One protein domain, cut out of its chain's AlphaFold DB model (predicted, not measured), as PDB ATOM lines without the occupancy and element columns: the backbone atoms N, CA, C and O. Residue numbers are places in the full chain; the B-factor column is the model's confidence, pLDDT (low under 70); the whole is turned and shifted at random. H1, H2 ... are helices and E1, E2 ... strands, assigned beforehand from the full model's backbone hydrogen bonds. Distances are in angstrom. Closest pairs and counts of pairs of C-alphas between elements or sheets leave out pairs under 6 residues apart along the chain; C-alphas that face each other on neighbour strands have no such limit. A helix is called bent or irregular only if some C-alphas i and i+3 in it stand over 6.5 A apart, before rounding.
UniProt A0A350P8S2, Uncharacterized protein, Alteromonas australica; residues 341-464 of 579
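What this domain is: This is residues 341 to 464 of the 579 residues of an uncharacterized protein of Alteromonas australica (UniProt A0A350P8S2). A twisted six-stranded sheet, E1, E2, E3, E8, E5 and E6, stands face to face with a small two-stranded sheet, E4 and E7, as a partial sandwich with the strands of the two sheets crossed. On the side of the small sheet the short helix H3 covers E5, H2 sits near the end of E7, and H1 lies beyond the E1 end of the large sheet; the long unnamed stretch 407 to 426 loops out from the E6 edge. The printed part has 124 residues with three named helices and eight named strands in the order E1 H1 E2 E3 E4 E5 E6 H2 E7 H3 E8; both sheets are antiparallel. The class is mixed, helices and strands, with under half of the residues in named elements. The whole is compact, with a radius of gyration of the C-alphas of 13.0 A and spans of 36 by 30 by 22 A.

How they stand to each other: The larger sheet runs, strand beside strand, E1, residues 341 to 344, E2, residues 356 to 361, E3, residues 366 to 372, E8, residues 457 to 463, E5, residues 390 to 395, and E6, residues 403 to 406; its edge strands are E1 and E6. E1 and E2 are antiparallel at 144 degrees, with N 344 and O 356 2.7 A apart, within hydrogen-bond range. E2 and E3 form a hairpin at 175 degrees, with N 361 and O 366 at 2.8 A. E3 and E8 have N 369 and O 460 at 2.8 A, and E8 and E5 have N 461 and O 392 at 2.9 A. E5 and E6 form a hairpin, with N 393 and O 403 at 2.9 A. Residues 403 to 404 of E6 also pair antiparallel with residues 415 to 416. The second sheet pairs E4, residues 378 to 381, with E7, residues 442 to 445, antiparallel at 147 degrees, with N 378 and O 445 at 2.9 A. The two sheets form a sandwich, two sheets face to face: the facing parts are 9.6 A centre to centre, their best planes 13 degrees apart, and their strands at 48 degrees. H3, residues 449 to 452, is on the larger sheet over E5 at a height of 5.7 A; the closest C-alphas of H3 and E5, Ile 451 and Asn 395, are 6.2 A apart. H2, residues 427 to 433, only grazes that sheet with its residues 429 to 433; its closest C-alpha to E7 is that of Trp 433, 4.5 A from that of Ile 445. H2 and H3 are close but not clearly touching, the C-alphas of Thr 432 and Ile 451 being 7.2 A apart. H1, residues 346 to 349, is not on the larger sheet. H2 has 0 of 3 O i to N i+4 pairs within hydrogen-bond range and 1 of 4 O i to N i+3 pairs; H1 and H3 are too short for an O i to N i+4 pair.

Where its parts are: E1 begins at C-alpha 341 (2.928, 52.820, -45.613). E2 is 15.9 A long, E3 20.3 A, E5 17.1 A and E8 20.4 A. H2 is 11.3 A long and neither bent nor irregular, but only just: C-alphas 430 and 433 are 6.2 A apart. E8 ends at C-alpha 463 (11.268, 40.339, -39.053).

The domain as a whole: The two C-alphas farthest apart, those of Ala 348 and Asp 420, are 41.1 A apart. The printed part has no cut. The link from E6 to H2, 20 residues, is long. Mean pLDDT of the printed part is 95.9; residues 427 to 428 are under 70.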
ATOM      1  N   ALA A 341       2.641  51.767 -46.579       98.12
ATOM      2  CA  ALA A 341       2.928  52.820 -45.613       98.12
ATOM      3  C   ALA A 341       1.938  52.829 -44.435       98.12
ATOM      4  O   ALA A 341       0.729  52.649 -44.603       98.12
ATOM      5  N   PHE A 342       2.440  53.122 -43.237       97.88
ATOM      6  CA  PHE A 342       1.640  53.354 -42.040       97.88
ATOM      7  C   PHE A 342       2.169  54.542 -41.231       97.88
ATOM      8  O   PHE A 342       3.353  54.878 -41.258       97.88
ATOM      9  N   SER A 343       1.281  55.148 -40.448       97.56
ATOM     10  CA  SER A 343       1.625  56.127 -39.421       97.56
ATOM     11  C   SER A 343       0.869  55.828 -38.128       97.56
ATOM     12  O   SER A 343      -0.220  55.248 -38.130       97.56
ATOM     13  N   ASN A 344       1.485  56.178 -37.008       97.88
ATOM     14  CA  ASN A 344       0.994  55.920 -35.670       97.88
ATOM     15  C   ASN A 344       1.293  57.115 -34.772       97.88
ATOM     16  O   ASN A 344       2.417  57.282 -34.309       97.88
ATOM     17  N   ASP A 345       0.259  57.900 -34.502       97.62
ATOM     18  CA  ASP A 345       0.218  58.778 -33.338       97.62
ATOM     19  C   ASP A 345      -0.223  57.915 -32.150       97.62
ATOM     20  O   ASP A 345      -1.356  57.412 -32.113       97.62
ATOM     21  N   ALA A 346       0.690  57.670 -31.213       96.00
ATOM     22  CA  ALA A 346       0.456  56.795 -30.070       96.00
ATOM     23  C   ALA A 346      -0.673  57.336 -29.178       96.00
ATOM     24  O   ALA A 346      -1.470  56.559 -28.645       96.00
ATOM     25  N   SER A 347      -0.799  58.663 -29.073       95.38
ATOM     26  CA  SER A 347      -1.844  59.312 -28.278       95.38
ATOM     27  C   SER A 347      -3.232  59.180 -28.912       95.38
ATOM     28  O   SER A 347      -4.222  59.015 -28.200       95.38
ATOM     29  N   ALA A 348      -3.307  59.185 -30.247       95.69
ATOM     30  CA  ALA A 348      -4.565  59.070 -30.981       95.69
ATOM     31  C   ALA A 348      -5.032  57.616 -31.158       95.69
ATOM     32  O   ALA A 348      -6.226  57.327 -31.088       95.69
ATOM     33  N   THR A 349      -4.102  56.692 -31.402       93.94
ATOM     34  CA  THR A 349      -4.417  55.287 -31.712       93.94
ATOM     35  C   THR A 349      -4.500  54.395 -30.480       93.94
ATOM     36  O   THR A 349      -5.064  53.305 -30.563       93.94
ATOM     37  N   SER A 350      -3.939  54.834 -29.346       94.75
ATOM     38  CA  SER A 350      -3.735  54.000 -28.152       94.75
ATOM     39  C   SER A 350      -2.918  52.725 -28.431       94.75
ATOM     40  O   SER A 350      -3.058  51.730 -27.719       94.75
ATOM     41  N   VAL A 351      -2.073  52.739 -29.470       96.00
ATOM     42  CA  VAL A 351      -1.133  51.659 -29.794       96.00
ATOM     43  C   VAL A 351       0.287  52.161 -29.584       96.00
ATOM     44  O   VAL A 351       0.752  53.067 -30.277       96.00
ATOM     45  N   GLY A 352       0.989  51.529 -28.649       97.25
ATOM     46  CA  GLY A 352       2.316  51.959 -28.232       97.25
ATOM     47  C   GLY A 352       2.282  53.190 -27.322       97.25
ATOM     48  O   GLY A 352       1.221  53.674 -26.932       97.25
ATOM     49  N   THR A 353       3.462  53.696 -26.975       98.19
ATOM     50  CA  THR A 353       3.628  54.926 -26.180       98.19
ATOM     51  C   THR A 353       4.491  55.972 -26.880       98.19
ATOM     52  O   THR A 353       4.670  57.061 -26.343       98.19
ATOM     53  N   ILE A 354       5.064  55.636 -28.039       98.50
ATOM     54  CA  ILE A 354       5.930  56.502 -28.839       98.50
ATOM     55  C   ILE A 354       5.408  56.506 -30.278       98.50
ATOM     56  O   ILE A 354       5.096  55.452 -30.848       98.50
ATOM     57  N   ASP A 355       5.321  57.701 -30.857       98.69
ATOM     58  CA  ASP A 355       4.909  57.885 -32.244       98.69
ATOM     59  C   ASP A 355       5.866  57.173 -33.199       98.69
ATOM     60  O   ASP A 355       7.082  57.123 -33.003       98.69
ATOM     61  N   SER A 356       5.300  56.594 -34.248       98.62
ATOM     62  CA  SER A 356       6.057  55.836 -35.241       98.62
ATOM     63  C   SER A 356       5.396  55.885 -36.602       98.62
ATOM     64  O   SER A 356       4.192  56.080 -36.728       98.62
ATOM     65  N   ALA A 357       6.190  55.707 -37.643       98.50
ATOM     66  CA  ALA A 357       5.707  55.603 -39.011       98.50
ATOM     67  C   ALA A 357       6.677  54.753 -39.821       98.50
ATOM     68  O   ALA A 357       7.834  54.588 -39.433       98.50
ATOM     69  N   GLY A 358       6.229  54.226 -40.948       98.31
ATOM     70  CA  GLY A 358       7.083  53.384 -41.763       98.31
ATOM     71  C   GLY A 358       6.327  52.648 -42.844       98.31
ATOM     72  O   GLY A 358       5.249  53.077 -43.247       98.31
ATOM     73  N   GLU A 359       6.885  51.523 -43.270       98.56
ATOM     74  CA  GLU A 359       6.262  50.624 -44.233       98.56
ATOM     75  C   GLU A 359       6.244  49.189 -43.726       98.56
ATOM     76  O   GLU A 359       7.127  48.774 -42.972       98.56
ATOM     77  N   VAL A 360       5.232  48.424 -44.131       98.75
ATOM     78  CA  VAL A 360       5.025  47.054 -43.674       98.75
ATOM     79  C   VAL A 360       4.448  46.147 -44.752       98.75
ATOM     80  O   VAL A 360       3.460  46.490 -45.393       98.75
ATOM     81  N   ASN A 361       5.011  44.944 -44.847       98.50
ATOM     82  CA  ASN A 361       4.418  43.794 -45.510       98.50
ATOM     83  C   ASN A 361       4.016  42.777 -44.440       98.50
ATOM     84  O   ASN A 361       4.848  42.016 -43.936       98.50
ATOM     85  N   THR A 362       2.741  42.782 -44.049       97.69
ATOM     86  CA  THR A 362       2.239  41.862 -43.017       97.69
ATOM     87  C   THR A 362       2.302  40.409 -43.470       97.69
ATOM     88  O   THR A 362       2.541  39.544 -42.634       97.69
ATOM     89  N   THR A 363       2.134  40.154 -44.771       97.31
ATOM     90  CA  THR A 363       2.193  38.814 -45.368       97.31
ATOM     91  C   THR A 363       3.619  38.265 -45.369       97.31
ATOM     92  O   THR A 363       3.837  37.117 -45.008       97.31
ATOM     93  N   ALA A 364       4.611  39.097 -45.697       97.88
ATOM     94  CA  ALA A 364       6.027  38.717 -45.699       97.88
ATOM     95  C   ALA A 364       6.709  38.844 -44.325       97.88
ATOM     96  O   ALA A 364       7.893  38.534 -44.192       97.88
ATOM     97  N   GLY A 365       5.989  39.309 -43.298       98.19
ATOM     98  CA  GLY A 365       6.525  39.446 -41.946       98.19
ATOM     99  C   GLY A 365       7.641  40.487 -41.829       98.19
ATOM    100  O   GLY A 365       8.488  40.355 -40.951       98.19
ATOM    101  N   PHE A 366       7.666  41.506 -42.694       98.81
ATOM    102  CA  PHE A 366       8.741  42.502 -42.750       98.81
ATOM    103  C   PHE A 366       8.216  43.930 -42.589       98.81
ATOM    104  O   PHE A 366       7.213  44.303 -43.198       98.81
ATOM    105  N   SER A 367       8.895  44.751 -41.787       98.88
ATOM    106  CA  SER A 367       8.628  46.191 -41.736       98.88
ATOM    107  C   SER A 367       9.878  47.038 -41.513       98.88
ATOM    108  O   SER A 367      10.871  46.592 -40.934       98.88
ATOM    109  N   VAL A 368       9.796  48.288 -41.973       98.88
ATOM    110  CA  VAL A 368      10.777  49.354 -41.755       98.88
ATOM    111  C   VAL A 368      10.094  50.453 -40.947       98.88
ATOM    112  O   VAL A 368       9.080  50.985 -41.386       98.88
ATOM    113  N   VAL A 369      10.624  50.802 -39.774       98.81
ATOM    114  CA  VAL A 369       9.937  51.658 -38.793       98.81
ATOM    115  C   VAL A 369      10.837  52.795 -38.324       98.81
ATOM    116  O   VAL A 369      11.917  52.567 -37.786       98.81
ATOM    117  N   SER A 370      10.369  54.030 -38.471       98.75
ATOM    118  CA  SER A 370      10.993  55.244 -37.949       98.75
ATOM    119  C   SER A 370      10.294  55.706 -36.672       98.75
ATOM    120  O   SER A 370       9.065  55.718 -36.599       98.75
ATOM    121  N   TYR A 371      11.078  56.150 -35.691       98.81
ATOM    122  CA  TYR A 371      10.599  56.795 -34.464       98.81
ATOM    123  C   TYR A 371      11.651  57.772 -33.916       98.81
ATOM    124  O   TYR A 371      12.808  57.759 -34.351       98.81
ATOM    125  N   THR A 372      11.253  58.602 -32.954       98.75
ATOM    126  CA  THR A 372      12.150  59.504 -32.215       98.75
ATOM    127  C   THR A 372      12.250  59.031 -30.768       98.75
ATOM    128  O   THR A 372      11.237  58.753 -30.125       98.75
ATOM    129  N   GLY A 373      13.473  58.897 -30.262       98.38
ATOM    130  CA  GLY A 373      13.725  58.447 -28.902       98.38
ATOM    131  C   GLY A 373      13.257  59.468 -27.867       98.38
ATOM    132  O   GLY A 373      13.252  60.679 -28.094       98.38
ATOM    133  N   THR A 374      12.847  58.974 -26.704       97.94
ATOM    134  CA  THR A 374      12.300  59.795 -25.613       97.94
ATOM    135  C   THR A 374      13.212  59.845 -24.390       97.94
ATOM    136  O   THR A 374      13.011  60.686 -23.514       97.94
ATOM    137  N   GLY A 375      14.222  58.971 -24.302       96.75
ATOM    138  CA  GLY A 375      15.042  58.794 -23.096       96.75
ATOM    139  C   GLY A 375      14.361  57.976 -21.993       96.75
ATOM    140  O   GLY A 375      14.965  57.738 -20.948       96.75
ATOM    141  N   SER A 376      13.110  57.546 -22.191       96.31
ATOM    142  CA  SER A 376      12.314  56.787 -21.219       96.31
ATOM    143  C   SER A 376      11.769  55.507 -21.843       96.31
ATOM    144  O   SER A 376      11.444  55.490 -23.027       96.31
ATOM    145  N   ALA A 377      11.661  54.437 -21.049       97.00
ATOM    146  CA  ALA A 377      11.130  53.163 -21.529       97.00
ATOM    147  C   ALA A 377       9.739  53.341 -22.165       97.00
ATOM    148  O   ALA A 377       8.909  54.100 -21.661       97.00
ATOM    149  N   GLY A 378       9.496  52.639 -23.268       97.56
ATOM    150  CA  GLY A 378       8.288  52.802 -24.064       97.56
ATOM    151  C   GLY A 378       8.105  51.706 -25.105       97.56
ATOM    152  O   GLY A 378       8.885  50.758 -25.184       97.56
ATOM    153  N   THR A 379       7.046  51.833 -25.899       98.56
ATOM    154  CA  THR A 379       6.673  50.869 -26.942       98.56
ATOM    155  C   THR A 379       6.406  51.565 -28.269       98.56
ATOM    156  O   THR A 379       5.848  52.664 -28.303       98.56
ATOM    157  N   ILE A 380       6.799  50.905 -29.357       98.88
ATOM    158  CA  ILE A 380       6.735  51.413 -30.730       98.88
ATOM    159  C   ILE A 380       5.890  50.462 -31.562       98.88
ATOM    160  O   ILE A 380       6.105  49.248 -31.523       98.88
ATOM    161  N   LYS A 381       4.951  51.006 -32.341       98.75
ATOM    162  CA  LYS A 381       4.168  50.218 -33.292       98.75
ATOM    163  C   LYS A 381       5.032  49.836 -34.491       98.75
ATOM    164  O   LYS A 381       5.614  50.704 -35.130       98.75
ATOM    165  N   HIS A 382       5.060  48.547 -34.830       98.31
ATOM    166  CA  HIS A 382       5.841  48.042 -35.972       98.31
ATOM    167  C   HIS A 382       5.012  47.679 -37.209       98.31
ATOM    168  O   HIS A 382       5.578  47.305 -38.231       98.31
ATOM    169  N   GLY A 383       3.680  47.736 -37.129       98.00
ATOM    170  CA  GLY A 383       2.775  47.527 -38.266       98.00
ATOM    171  C   GLY A 383       2.486  46.067 -38.649       98.00
ATOM    172  O   GLY A 383       1.505  45.830 -39.345       98.00
ATOM    173  N   LEU A 384       3.293  45.097 -38.202       98.19
ATOM    174  CA  LEU A 384       3.070  43.664 -38.477       98.19
ATOM    175  C   LEU A 384       1.792  43.133 -37.801       98.19
ATOM    176  O   LEU A 384       1.192  43.804 -36.965       98.19
ATOM    177  N   SER A 385       1.389  41.912 -38.164       95.88
ATOM    178  CA  SER A 385       0.286  41.165 -37.526       95.88
ATOM    179  C   SER A 385       0.762  40.005 -36.639       95.88
ATOM    180  O   SER A 385      -0.049  39.282 -36.066       95.88
ATOM    181  N   ALA A 386       2.077  39.846 -36.502       97.19
ATOM    182  CA  ALA A 386       2.744  38.852 -35.668       97.19
ATOM    183  C   ALA A 386       3.912  39.512 -34.928       97.19
ATOM    184  O   ALA A 386       4.376  40.584 -35.326       97.19
ATOM    185  N   ALA A 387       4.357  38.892 -33.833       98.25
ATOM    186  CA  ALA A 387       5.497  39.395 -33.083       98.25
ATOM    187  C   ALA A 387       6.784  39.258 -33.916       98.25
ATOM    188  O   ALA A 387       7.061  38.166 -34.413       98.25
ATOM    189  N   PRO A 388       7.572  40.337 -34.092       98.56
ATOM    190  CA  PRO A 388       8.899  40.220 -34.670       98.56
ATOM    191  C   PRO A 388       9.794  39.321 -33.807       98.56
ATOM    192  O   PRO A 388       9.951  39.541 -32.607       98.56
ATOM    193  N   GLU A 389      10.434  38.353 -34.447       98.44
ATOM    194  CA  GLU A 389      11.396  37.429 -33.846       98.44
ATOM    195  C   GLU A 389      12.825  37.993 -33.904       98.44
ATOM    196  O   GLU A 389      13.683  37.611 -33.107       98.44
ATOM    197  N   MET A 390      13.080  38.944 -34.811       98.81
ATOM    198  CA  MET A 390      14.320  39.715 -34.895       98.81
ATOM    199  C   MET A 390      14.021  41.198 -35.143       98.81
ATOM    200  O   MET A 390      13.172  41.547 -35.965       98.81
ATOM    201  N   LEU A 391      14.747  42.077 -34.448       98.81
ATOM    202  CA  LEU A 391      14.750  43.525 -34.696       98.81
ATOM    203  C   LEU A 391      16.186  43.978 -34.932       98.81
ATOM    204  O   LEU A 391      17.075  43.563 -34.192       98.81
ATOM    205  N   ILE A 392      16.406  44.866 -35.896       98.75
ATOM    206  CA  ILE A 392      17.688  45.543 -36.120       98.75
ATOM    207  C   ILE A 392      17.443  47.047 -36.016       98.75
ATOM    208  O   ILE A 392      16.739  47.603 -36.852       98.75
ATOM    209  N   VAL A 393      18.012  47.706 -35.005       98.75
ATOM    210  CA  VAL A 393      17.736  49.116 -34.684       98.75
ATOM    211  C   VAL A 393      19.001  49.960 -34.775       98.75
ATOM    212  O   VAL A 393      20.059  49.570 -34.269       98.75
ATOM    213  N   LYS A 394      18.885  51.146 -35.380       98.56
ATOM    214  CA  LYS A 394      19.985  52.100 -35.533       98.56
ATOM    215  C   LYS A 394      19.572  53.530 -35.216       98.56
ATOM    216  O   LYS A 394      18.574  54.024 -35.734       98.56
ATOM    217  N   ASN A 395      20.401  54.199 -34.415       98.50
ATOM    218  CA  ASN A 395      20.383  55.654 -34.261       98.50
ATOM    219  C   ASN A 395      20.891  56.333 -35.546       98.50
ATOM    220  O   ASN A 395      21.944  55.949 -36.075       98.50
ATOM    221  N   ARG A 396      20.154  57.335 -36.024       97.94
ATOM    222  CA  ARG A 396      20.416  58.072 -37.264       97.94
ATOM    223  C   ARG A 396      21.075  59.431 -37.065       97.94
ATOM    224  O   ARG A 396      21.590  59.947 -38.048       97.94
ATOM    225  N   ASP A 397      21.096  59.965 -35.850       98.12
ATOM    226  CA  ASP A 397      21.575  61.323 -35.562       98.12
ATOM    227  C   ASP A 397      22.943  61.331 -34.871       98.12
ATOM    228  O   ASP A 397      23.730  62.259 -35.046       98.12
ATOM    229  N   THR A 398      23.251  60.265 -34.131       97.81
ATOM    230  CA  THR A 398      24.485  60.128 -33.359       97.81
ATOM    231  C   THR A 398      25.188  58.809 -33.671       97.81
ATOM    232  O   THR A 398      24.560  57.748 -33.769       97.81
ATOM    233  N   ALA A 399      26.524  58.844 -33.732       98.00
ATOM    234  CA  ALA A 399      27.349  57.648 -33.829       98.00
ATOM    235  C   ALA A 399      27.081  56.668 -32.663       98.00
ATOM    236  O   ALA A 399      27.500  56.878 -31.515       98.00
ATOM    237  N   ARG A 400      26.369  55.581 -32.967       96.94
ATOM    238  CA  ARG A 400      25.940  54.514 -32.052       96.94
ATOM    239  C   ARG A 400      25.881  53.186 -32.788       96.94
ATOM    240  O   ARG A 400      25.562  53.140 -33.976       96.94
ATOM    241  N   ASP A 401      26.161  52.120 -32.054       97.19
ATOM    242  CA  ASP A 401      26.091  50.752 -32.561       97.19
ATOM    243  C   ASP A 401      24.675  50.323 -32.973       97.19
ATOM    244  O   ASP A 401      23.676  50.864 -32.500       97.19
ATOM    245  N   TRP A 402      24.615  49.303 -33.826       98.06
ATOM    246  CA  TRP A 402      23.389  48.647 -34.271       98.06
ATOM    247  C   TRP A 402      22.934  47.625 -33.231       98.06
ATOM    248  O   TRP A 402      23.616  46.614 -33.044       98.06
ATOM    249  N   MET A 403      21.800  47.854 -32.569       97.38
ATOM    250  CA  MET A 403      21.253  46.885 -31.611       97.38
ATOM    251  C   MET A 403      20.400  45.844 -32.320       97.38
ATOM    252  O   MET A 403      19.591  46.180 -33.185       97.38
ATOM    253  N   VAL A 404      20.540  44.589 -31.902       98.31
ATOM    254  CA  VAL A 404      19.765  43.468 -32.424       98.31
ATOM    255  C   VAL A 404      19.031  42.755 -31.294       98.31
ATOM    256  O   VAL A 404      19.645  42.296 -30.325       98.31
ATOM    257  N   TYR A 405      17.708  42.680 -31.431       98.31
ATOM    258  CA  TYR A 405      16.861  41.763 -30.674       98.31
ATOM    259  C   TYR A 405      16.770  40.456 -31.450       98.31
ATOM    260  O   TYR A 405      16.658  40.479 -32.676       98.31
ATOM    261  N   HIS A 406      16.774  39.336 -30.736       97.75
ATOM    262  CA  HIS A 406      16.490  38.035 -31.317       97.75
ATOM    263  C   HIS A 406      15.788  37.161 -30.277       97.75
ATOM    264  O   HIS A 406      16.276  37.023 -29.154       97.75
ATOM    265  N   SER A 407      14.673  36.540 -30.641       95.56
ATOM    266  CA  SER A 407      13.806  35.807 -29.709       95.56
ATOM    267  C   SER A 407      14.502  34.663 -28.972       95.56
ATOM    268  O   SER A 407      14.321  34.515 -27.765       95.56
ATOM    269  N   ALA A 408      15.383  33.925 -29.653       93.00
ATOM    270  CA  ALA A 408      16.236  32.897 -29.046       93.00
ATOM    271  C   ALA A 408      17.124  33.393 -27.881       93.00
ATOM    272  O   ALA A 408      17.542  32.587 -27.051       93.00
ATOM    273  N   LEU A 409      17.418  34.697 -27.799       93.75
ATOM    274  CA  LEU A 409      18.161  35.296 -26.682       93.75
ATOM    275  C   LEU A 409      17.240  35.753 -25.536       93.75
ATOM    276  O   LEU A 409      17.706  35.955 -24.413       93.75
ATOM    277  N   GLY A 410      15.943  35.918 -25.815       93.06
ATOM    278  CA  GLY A 410      14.984  36.601 -24.953       93.06
ATOM    279  C   GLY A 410      15.162  38.125 -24.947       93.06
ATOM    280  O   GLY A 410      16.112  38.676 -25.497       93.06
ATOM    281  N   ALA A 411      14.236  38.831 -24.294       93.50
ATOM    282  CA  ALA A 411      14.255  40.297 -24.215       93.50
ATOM    283  C   ALA A 411      15.204  40.866 -23.144       93.50
ATOM    284  O   ALA A 411      15.365  42.076 -23.038       93.50
ATOM    285  N   THR A 412      15.853  40.006 -22.359       93.31
ATOM    286  CA  THR A 412      16.820  40.411 -21.324       93.31
ATOM    287  C   THR A 412      18.246  40.550 -21.861       93.31
ATOM    288  O   THR A 412      19.152  40.970 -21.140       93.31
ATOM    289  N   LYS A 413      18.457  40.180 -23.130       94.44
ATOM    290  CA  LYS A 413      19.756  40.165 -23.798       94.44
ATOM    291  C   LYS A 413      19.707  40.929 -25.112       94.44
ATOM    292  O   LYS A 413      18.646  41.176 -25.678       94.44
ATOM    293  N   ARG A 414      20.881  41.264 -25.632       93.06
ATOM    294  CA  ARG A 414      21.049  41.867 -26.959       93.06
ATOM    295  C   ARG A 414      22.283  41.320 -27.653       93.06
ATOM    296  O   ARG A 414      23.169  40.752 -27.018       93.06
ATOM    297  N   ILE A 415      22.361  41.574 -28.949       96.00
ATOM    298  CA  ILE A 415      23.581  41.426 -29.739       96.00
ATOM    299  C   ILE A 415      23.720  42.634 -30.675       96.00
ATOM    300  O   ILE A 415      22.844  43.500 -30.718       96.00
ATOM    301  N   TRP A 416      24.834  42.725 -31.395       96.25
ATOM    302  CA  TRP A 416      25.166  43.851 -32.260       96.25
ATOM    303  C   TRP A 416      25.359  43.407 -33.695       96.25
ATOM    304  O   TRP A 416      26.096  42.448 -33.936       96.25
ATOM    305  N   LEU A 417      24.781  44.141 -34.647       98.06
ATOM    306  CA  LEU A 417      25.030  43.866 -36.062       98.06
ATOM    307  C   LEU A 417      26.452  44.259 -36.462       98.06
ATOM    308  O   LEU A 417      27.034  43.583 -37.289       98.06
ATOM    309  N   ASN A 418      27.035  45.310 -35.882       97.56
ATOM    310  CA  ASN A 418      28.333  45.853 -36.299       97.56
ATOM    311  C   ASN A 418      29.544  45.302 -35.524       97.56
ATOM    312  O   ASN A 418      30.638  45.845 -35.647       97.56
ATOM    313  N   TYR A 419      29.367  44.234 -34.743       96.00
ATOM    314  CA  TYR A 419      30.432  43.605 -33.960       96.00
ATOM    315  C   TYR A 419      30.454  42.084 -34.110       96.00
ATOM    316  O   TYR A 419      29.506  41.450 -34.570       96.00
ATOM    317  N   ASP A 420      31.552  41.499 -33.640       94.56
ATOM    318  CA  ASP A 420      31.777  40.064 -33.499       94.56
ATOM    319  C   ASP A 420      31.676  39.568 -32.053       94.56
ATOM    320  O   ASP A 420      32.074  38.445 -31.737       94.56
ATOM    321  N   LEU A 421      31.110  40.394 -31.175       95.25
ATOM    322  CA  LEU A 421      30.895  40.083 -29.769       95.25
ATOM    323  C   LEU A 421      29.848  38.971 -29.579       95.25
ATOM    324  O   LEU A 421      29.063  38.651 -30.480       95.25
ATOM    325  N   ALA A 422      29.878  38.371 -28.389       94.56
ATOM    326  CA  ALA A 422      28.851  37.452 -27.903       94.56
ATOM    327  C   ALA A 422      27.547  38.200 -27.559       94.56
ATOM    328  O   ALA A 422      27.509  39.431 -27.576       94.56
ATOM    329  N   GLU A 423      26.499  37.454 -27.204       94.31
ATOM    330  CA  GLU A 423      25.328  38.001 -26.521       94.31
ATOM    331  C   GLU A 423      25.748  38.773 -25.258       94.31
ATOM    332  O   GLU A 423      26.629  38.349 -24.506       94.31
ATOM    333  N   ASP A 424      25.109  39.914 -25.019       93.38
ATOM    334  CA  ASP A 424      25.273  40.700 -23.798       93.38
ATOM    335  C   ASP A 424      24.057  40.504 -22.907       93.38
ATOM    336  O   ASP A 424      22.921  40.729 -23.327       93.38
ATOM    337  N   SER A 425      24.320  40.062 -21.681       84.31
ATOM    338  CA  SER A 425      23.335  39.816 -20.631       84.31
ATOM    339  C   SER A 425      23.559  40.708 -19.402       84.31
ATOM    340  O   SER A 425      23.077  40.391 -18.315       84.31
ATOM    341  N   GLY A 426      24.359  41.774 -19.521       78.25
ATOM    342  CA  GLY A 426      24.593  42.725 -18.436       78.25
ATOM    343  C   GLY A 426      23.390  43.642 -18.179       78.25
ATOM    344  O   GLY A 426      22.461  43.720 -18.973       78.25
ATOM    345  N   THR A 427      23.425  44.422 -17.094       66.25
ATOM    346  CA  THR A 427      22.348  45.374 -16.732       66.25
ATOM    347  C   THR A 427      22.048  46.408 -17.830       66.25
ATOM    348  O   THR A 427      20.939  46.923 -17.924       66.25
ATOM    349  N   ALA A 428      23.021  46.718 -18.692       67.94
ATOM    350  CA  ALA A 428      22.809  47.593 -19.847       67.94
ATOM    351  C   ALA A 428      22.047  46.906 -21.003       67.94
ATOM    352  O   ALA A 428      21.438  47.602 -21.821       67.94
ATOM    353  N   ALA A 429      22.072  45.570 -21.076       70.00
ATOM    354  CA  ALA A 429      21.334  44.783 -22.059       70.00
ATOM    355  C   ALA A 429      19.845  44.668 -21.710       70.00
ATOM    356  O   ALA A 429      19.021  44.915 -22.590       70.00
ATOM    357  N   SER A 430      19.491  44.433 -20.440       70.19
ATOM    358  CA  SER A 430      18.084  44.441 -19.987       70.19
ATOM    359  C   SER A 430      17.403  45.798 -20.214       70.19
ATOM    360  O   SER A 430      16.245  45.882 -20.621       70.19
ATOM    361  N   ALA A 431      18.167  46.888 -20.083       83.44
ATOM    362  CA  ALA A 431      17.722  48.247 -20.403       83.44
ATOM    363  C   ALA A 431      17.563  48.532 -21.915       83.44
ATOM    364  O   ALA A 431      17.157  49.634 -22.282       83.44
ATOM    365  N   THR A 432      17.898  47.588 -22.803       94.62
ATOM    366  CA  THR A 432      17.716  47.749 -24.256       94.62
ATOM    367  C   THR A 432      16.286  47.381 -24.644       94.62
ATOM    368  O   THR A 432      15.544  48.253 -25.065       94.62
ATOM    369  N   TRP A 433      15.815  46.157 -24.400       95.56
ATOM    370  CA  TRP A 433      14.448  45.754 -24.796       95.56
ATOM    371  C   TRP A 433      13.419  45.837 -23.662       95.56
ATOM    372  O   TRP A 433      12.304  45.334 -23.789       95.56
ATOM    373  N   ASN A 434      13.788  46.474 -22.544       94.81
ATOM    374  CA  ASN A 434      12.936  46.633 -21.363       94.81
ATOM    375  C   ASN A 434      12.427  45.289 -20.805       94.81
ATOM    376  O   ASN A 434      11.276  45.186 -20.382       94.81
ATOM    377  N   ASP A 435      13.253  44.240 -20.888       93.88
ATOM    378  CA  ASP A 435      12.928  42.864 -20.485       93.88
ATOM    379  C   ASP A 435      11.582  42.334 -21.028       93.88
ATOM    380  O   ASP A 435      10.989  41.414 -20.465       93.88
ATOM    381  N   THR A 436      11.085  42.901 -22.132       95.31
ATOM    382  CA  THR A 436       9.747  42.626 -22.664       95.31
ATOM    383  C   THR A 436       9.842  42.221 -24.129       95.31
ATOM    384  O   THR A 436      10.277  43.005 -24.972       95.31
ATOM    385  N   ALA A 437       9.433  40.988 -24.443       96.56
ATOM    386  CA  ALA A 437       9.400  40.507 -25.823       96.56
ATOM    387  C   ALA A 437       8.396  41.319 -26.671       96.56
ATOM    388  O   ALA A 437       7.393  41.795 -26.128       96.56
ATOM    389  N   PRO A 438       8.639  41.482 -27.985       98.25
ATOM    390  CA  PRO A 438       7.662  42.077 -28.889       98.25
ATOM    391  C   PRO A 438       6.319  41.337 -28.858       98.25
ATOM    392  O   PRO A 438       6.256  40.128 -28.635       98.25
ATOM    393  N   THR A 439       5.236  42.070 -29.091       98.56
ATOM    394  CA  THR A 439       3.895  41.518 -29.310       98.56
ATOM    395  C   THR A 439       3.549  41.590 -30.792       98.56
ATOM    396  O   THR A 439       4.344  42.070 -31.591       98.56
ATOM    397  N   SER A 440       2.344  41.166 -31.180       98.06
ATOM    398  CA  SER A 440       1.884  41.308 -32.564       98.06
ATOM    399  C   SER A 440       1.683  42.752 -33.029       98.06
ATOM    400  O   SER A 440       1.431  42.954 -34.211       98.06
ATOM    401  N   THR A 441       1.765  43.751 -32.143       98.00
ATOM    402  CA  THR A 441       1.489  45.154 -32.492       98.00
ATOM    403  C   THR A 441       2.595  46.129 -32.111       98.00
ATOM    404  O   THR A 441       2.719  47.171 -32.764       98.00
ATOM    405  N   VAL A 442       3.387  45.832 -31.074       98.75
ATOM    406  CA  VAL A 442       4.449  46.716 -30.587       98.75
ATOM    407  C   VAL A 442       5.713  45.958 -30.190       98.75
ATOM    408  O   VAL A 442       5.651  44.830 -29.707       98.75
ATOM    409  N   PHE A 443       6.868  46.616 -30.307       98.69
ATOM    410  CA  PHE A 443       8.089  46.204 -29.613       98.69
ATOM    411  C   PHE A 443       8.419  47.181 -28.483       98.69
ATOM    412  O   PHE A 443       8.067  48.363 -28.543       98.69
ATOM    413  N   SER A 444       9.078  46.672 -27.444       97.94
ATOM    414  CA  SER A 444       9.467  47.447 -26.264       97.94
ATOM    415  C   SER A 444      10.913  47.914 -26.364       97.94
ATOM    416  O   SER A 444      11.786  47.172 -26.812       97.94
ATOM    417  N   ILE A 445      11.168  49.134 -25.897       97.62
ATOM    418  CA  ILE A 445      12.512  49.686 -25.731       97.62
ATOM    419  C   ILE A 445      12.671  50.240 -24.317       97.62
ATOM    420  O   ILE A 445      11.744  50.820 -23.750       97.62
ATOM    421  N   GLY A 446      13.849  50.054 -23.728       96.31
ATOM    422  CA  GLY A 446      14.230  50.700 -22.474       96.31
ATOM    423  C   GLY A 446      14.900  52.049 -22.728       96.31
ATOM    424  O   GLY A 446      14.718  52.653 -23.779       96.31
ATOM    425  N   ASN A 447      15.683  52.551 -21.777       94.06
ATOM    426  CA  ASN A 447      16.327  53.872 -21.850       94.06
ATOM    427  C   ASN A 447      17.761  53.835 -22.414       94.06
ATOM    428  O   ASN A 447      18.552  54.750 -22.184       94.06
ATOM    429  N   ASN A 448      18.131  52.761 -23.111       95.00
ATOM    430  CA  ASN A 448      19.468  52.630 -23.669       95.00
ATOM    431  C   ASN A 448      19.701  53.628 -24.826       95.00
ATOM    432  O   ASN A 448      18.960  53.644 -25.808       95.00
ATOM    433  N   ILE A 449      20.788  54.399 -24.751       95.06
ATOM    434  CA  ILE A 449      21.147  55.449 -25.724       95.06
ATOM    435  C   ILE A 449      21.321  54.945 -27.168       95.06
ATOM    436  O   ILE A 449      21.191  55.699 -28.130       95.06
ATOM    437  N   HIS A 450      21.607  53.655 -27.353       95.81
ATOM    438  CA  HIS A 450      21.765  53.066 -28.679       95.81
ATOM    439  C   HIS A 450      20.434  52.905 -29.426       95.81
ATOM    440  O   HIS A 450      20.460  52.702 -30.636       95.81
ATOM    441  N   ILE A 451      19.291  53.015 -28.735       97.06
ATOM    442  CA  ILE A 451      17.948  52.828 -29.315       97.06
ATOM    443  C   ILE A 451      16.899  53.849 -28.836       97.06
ATOM    444  O   ILE A 451      15.800  53.865 -29.380       97.06
ATOM    445  N   ASN A 452      17.179  54.648 -27.801       97.44
ATOM    446  CA  ASN A 452      16.180  55.521 -27.178       97.44
ATOM    447  C   ASN A 452      16.768  56.772 -26.499       97.44
ATOM    448  O   ASN A 452      16.285  57.194 -25.451       97.44
ATOM    449  N   GLU A 453      17.832  57.352 -27.048       97.62
ATOM    450  CA  GLU A 453      18.329  58.669 -26.639       97.62
ATOM    451  C   GLU A 453      17.255  59.732 -26.917       97.62
ATOM    452  O   GLU A 453      16.558  59.676 -27.930       97.62
ATOM    453  N   SER A 454      17.082  60.678 -25.992       98.06
ATOM    454  CA  SER A 454      16.000  61.661 -26.087       98.06
ATOM    455  C   SER A 454      16.241  62.636 -27.239       98.06
ATOM    456  O   SER A 454      17.252  63.333 -27.258       98.06
ATOM    457  N   GLY A 455      15.294  62.711 -28.173       98.19
ATOM    458  CA  GLY A 455      15.350  63.607 -29.328       98.19
ATOM    459  C   GLY A 455      16.073  63.044 -30.554       98.19
ATOM    460  O   GLY A 455      15.913  63.617 -31.629       98.19
ATOM    461  N   ASP A 456      16.789  61.924 -30.428       98.69
ATOM    462  CA  ASP A 456      17.464  61.283 -31.560       98.69
ATOM    463  C   ASP A 456      16.475  60.467 -32.403       98.69
ATOM    464  O   ASP A 456      15.541  59.835 -31.900       98.69
ATOM    465  N   ASN A 457      16.704  60.439 -33.709       98.62
ATOM    466  CA  ASN A 457      15.908  59.690 -34.666       98.62
ATOM    467  C   ASN A 457      16.450  58.275 -34.875       98.62
ATOM    468  O   ASN A 457      17.649  58.054 -35.031       98.62
ATOM    469  N   TYR A 458      15.547  57.304 -34.990       98.81
ATOM    470  CA  TYR A 458      15.881  55.886 -35.126       98.81
ATOM    471  C   TYR A 458      15.199  55.248 -36.330       98.81
ATOM    472  O   TYR A 458      14.156  55.722 -36.784       98.81
ATOM    473  N   ILE A 459      15.803  54.174 -36.836       98.88
ATOM    474  CA  ILE A 459      15.221  53.261 -37.823       98.88
ATOM    475  C   ILE A 459      15.313  51.831 -37.289       98.88
ATOM    476  O   ILE A 459      16.341  51.443 -36.726       98.88
ATOM    477  N   ALA A 460      14.242  51.061 -37.444       98.88
ATOM    478  CA  ALA A 460      14.160  49.659 -37.064       98.88
ATOM    479  C   ALA A 460      13.711  48.805 -38.256       98.88
ATOM    480  O   ALA A 460      12.757  49.161 -38.945       98.88
ATOM    481  N   TYR A 461      14.380  47.674 -38.465       98.88
ATOM    482  CA  TYR A 461      13.975  46.624 -39.399       98.88
ATOM    483  C   TYR A 461      13.442  45.442 -38.593       98.88
ATOM    484  O   TYR A 461      14.154  44.915 -37.732       98.88
ATOM    485  N   CYS A 462      12.189  45.062 -38.828       98.88
ATOM    486  CA  CYS A 462      11.484  44.046 -38.053       98.88
ATOM    487  C   CYS A 462      11.214  42.811 -38.916       98.88
ATOM    488  O   CYS A 462      10.712  42.949 -40.028       98.88
ATOM    489  N   PHE A 463      11.493  41.619 -38.377       98.88
ATOM    490  CA  PHE A 463      11.268  40.339 -39.053       98.88
ATOM    491  C   PHE A 463      10.453  39.407 -38.161       98.88
ATOM    492  O   PHE A 463      10.903  39.046 -37.073       98.88
ATOM    493  N   ALA A 464       9.270  39.013 -38.616       98.44
ATOM    494  CA  ALA A 464       8.461  37.952 -38.030       98.44
ATOM    495  C   ALA A 464       8.600  36.668 -38.857       98.44
ATOM    496  O   ALA A 464       8.819  36.716 -40.069       98.44
TER     497      ALA A 464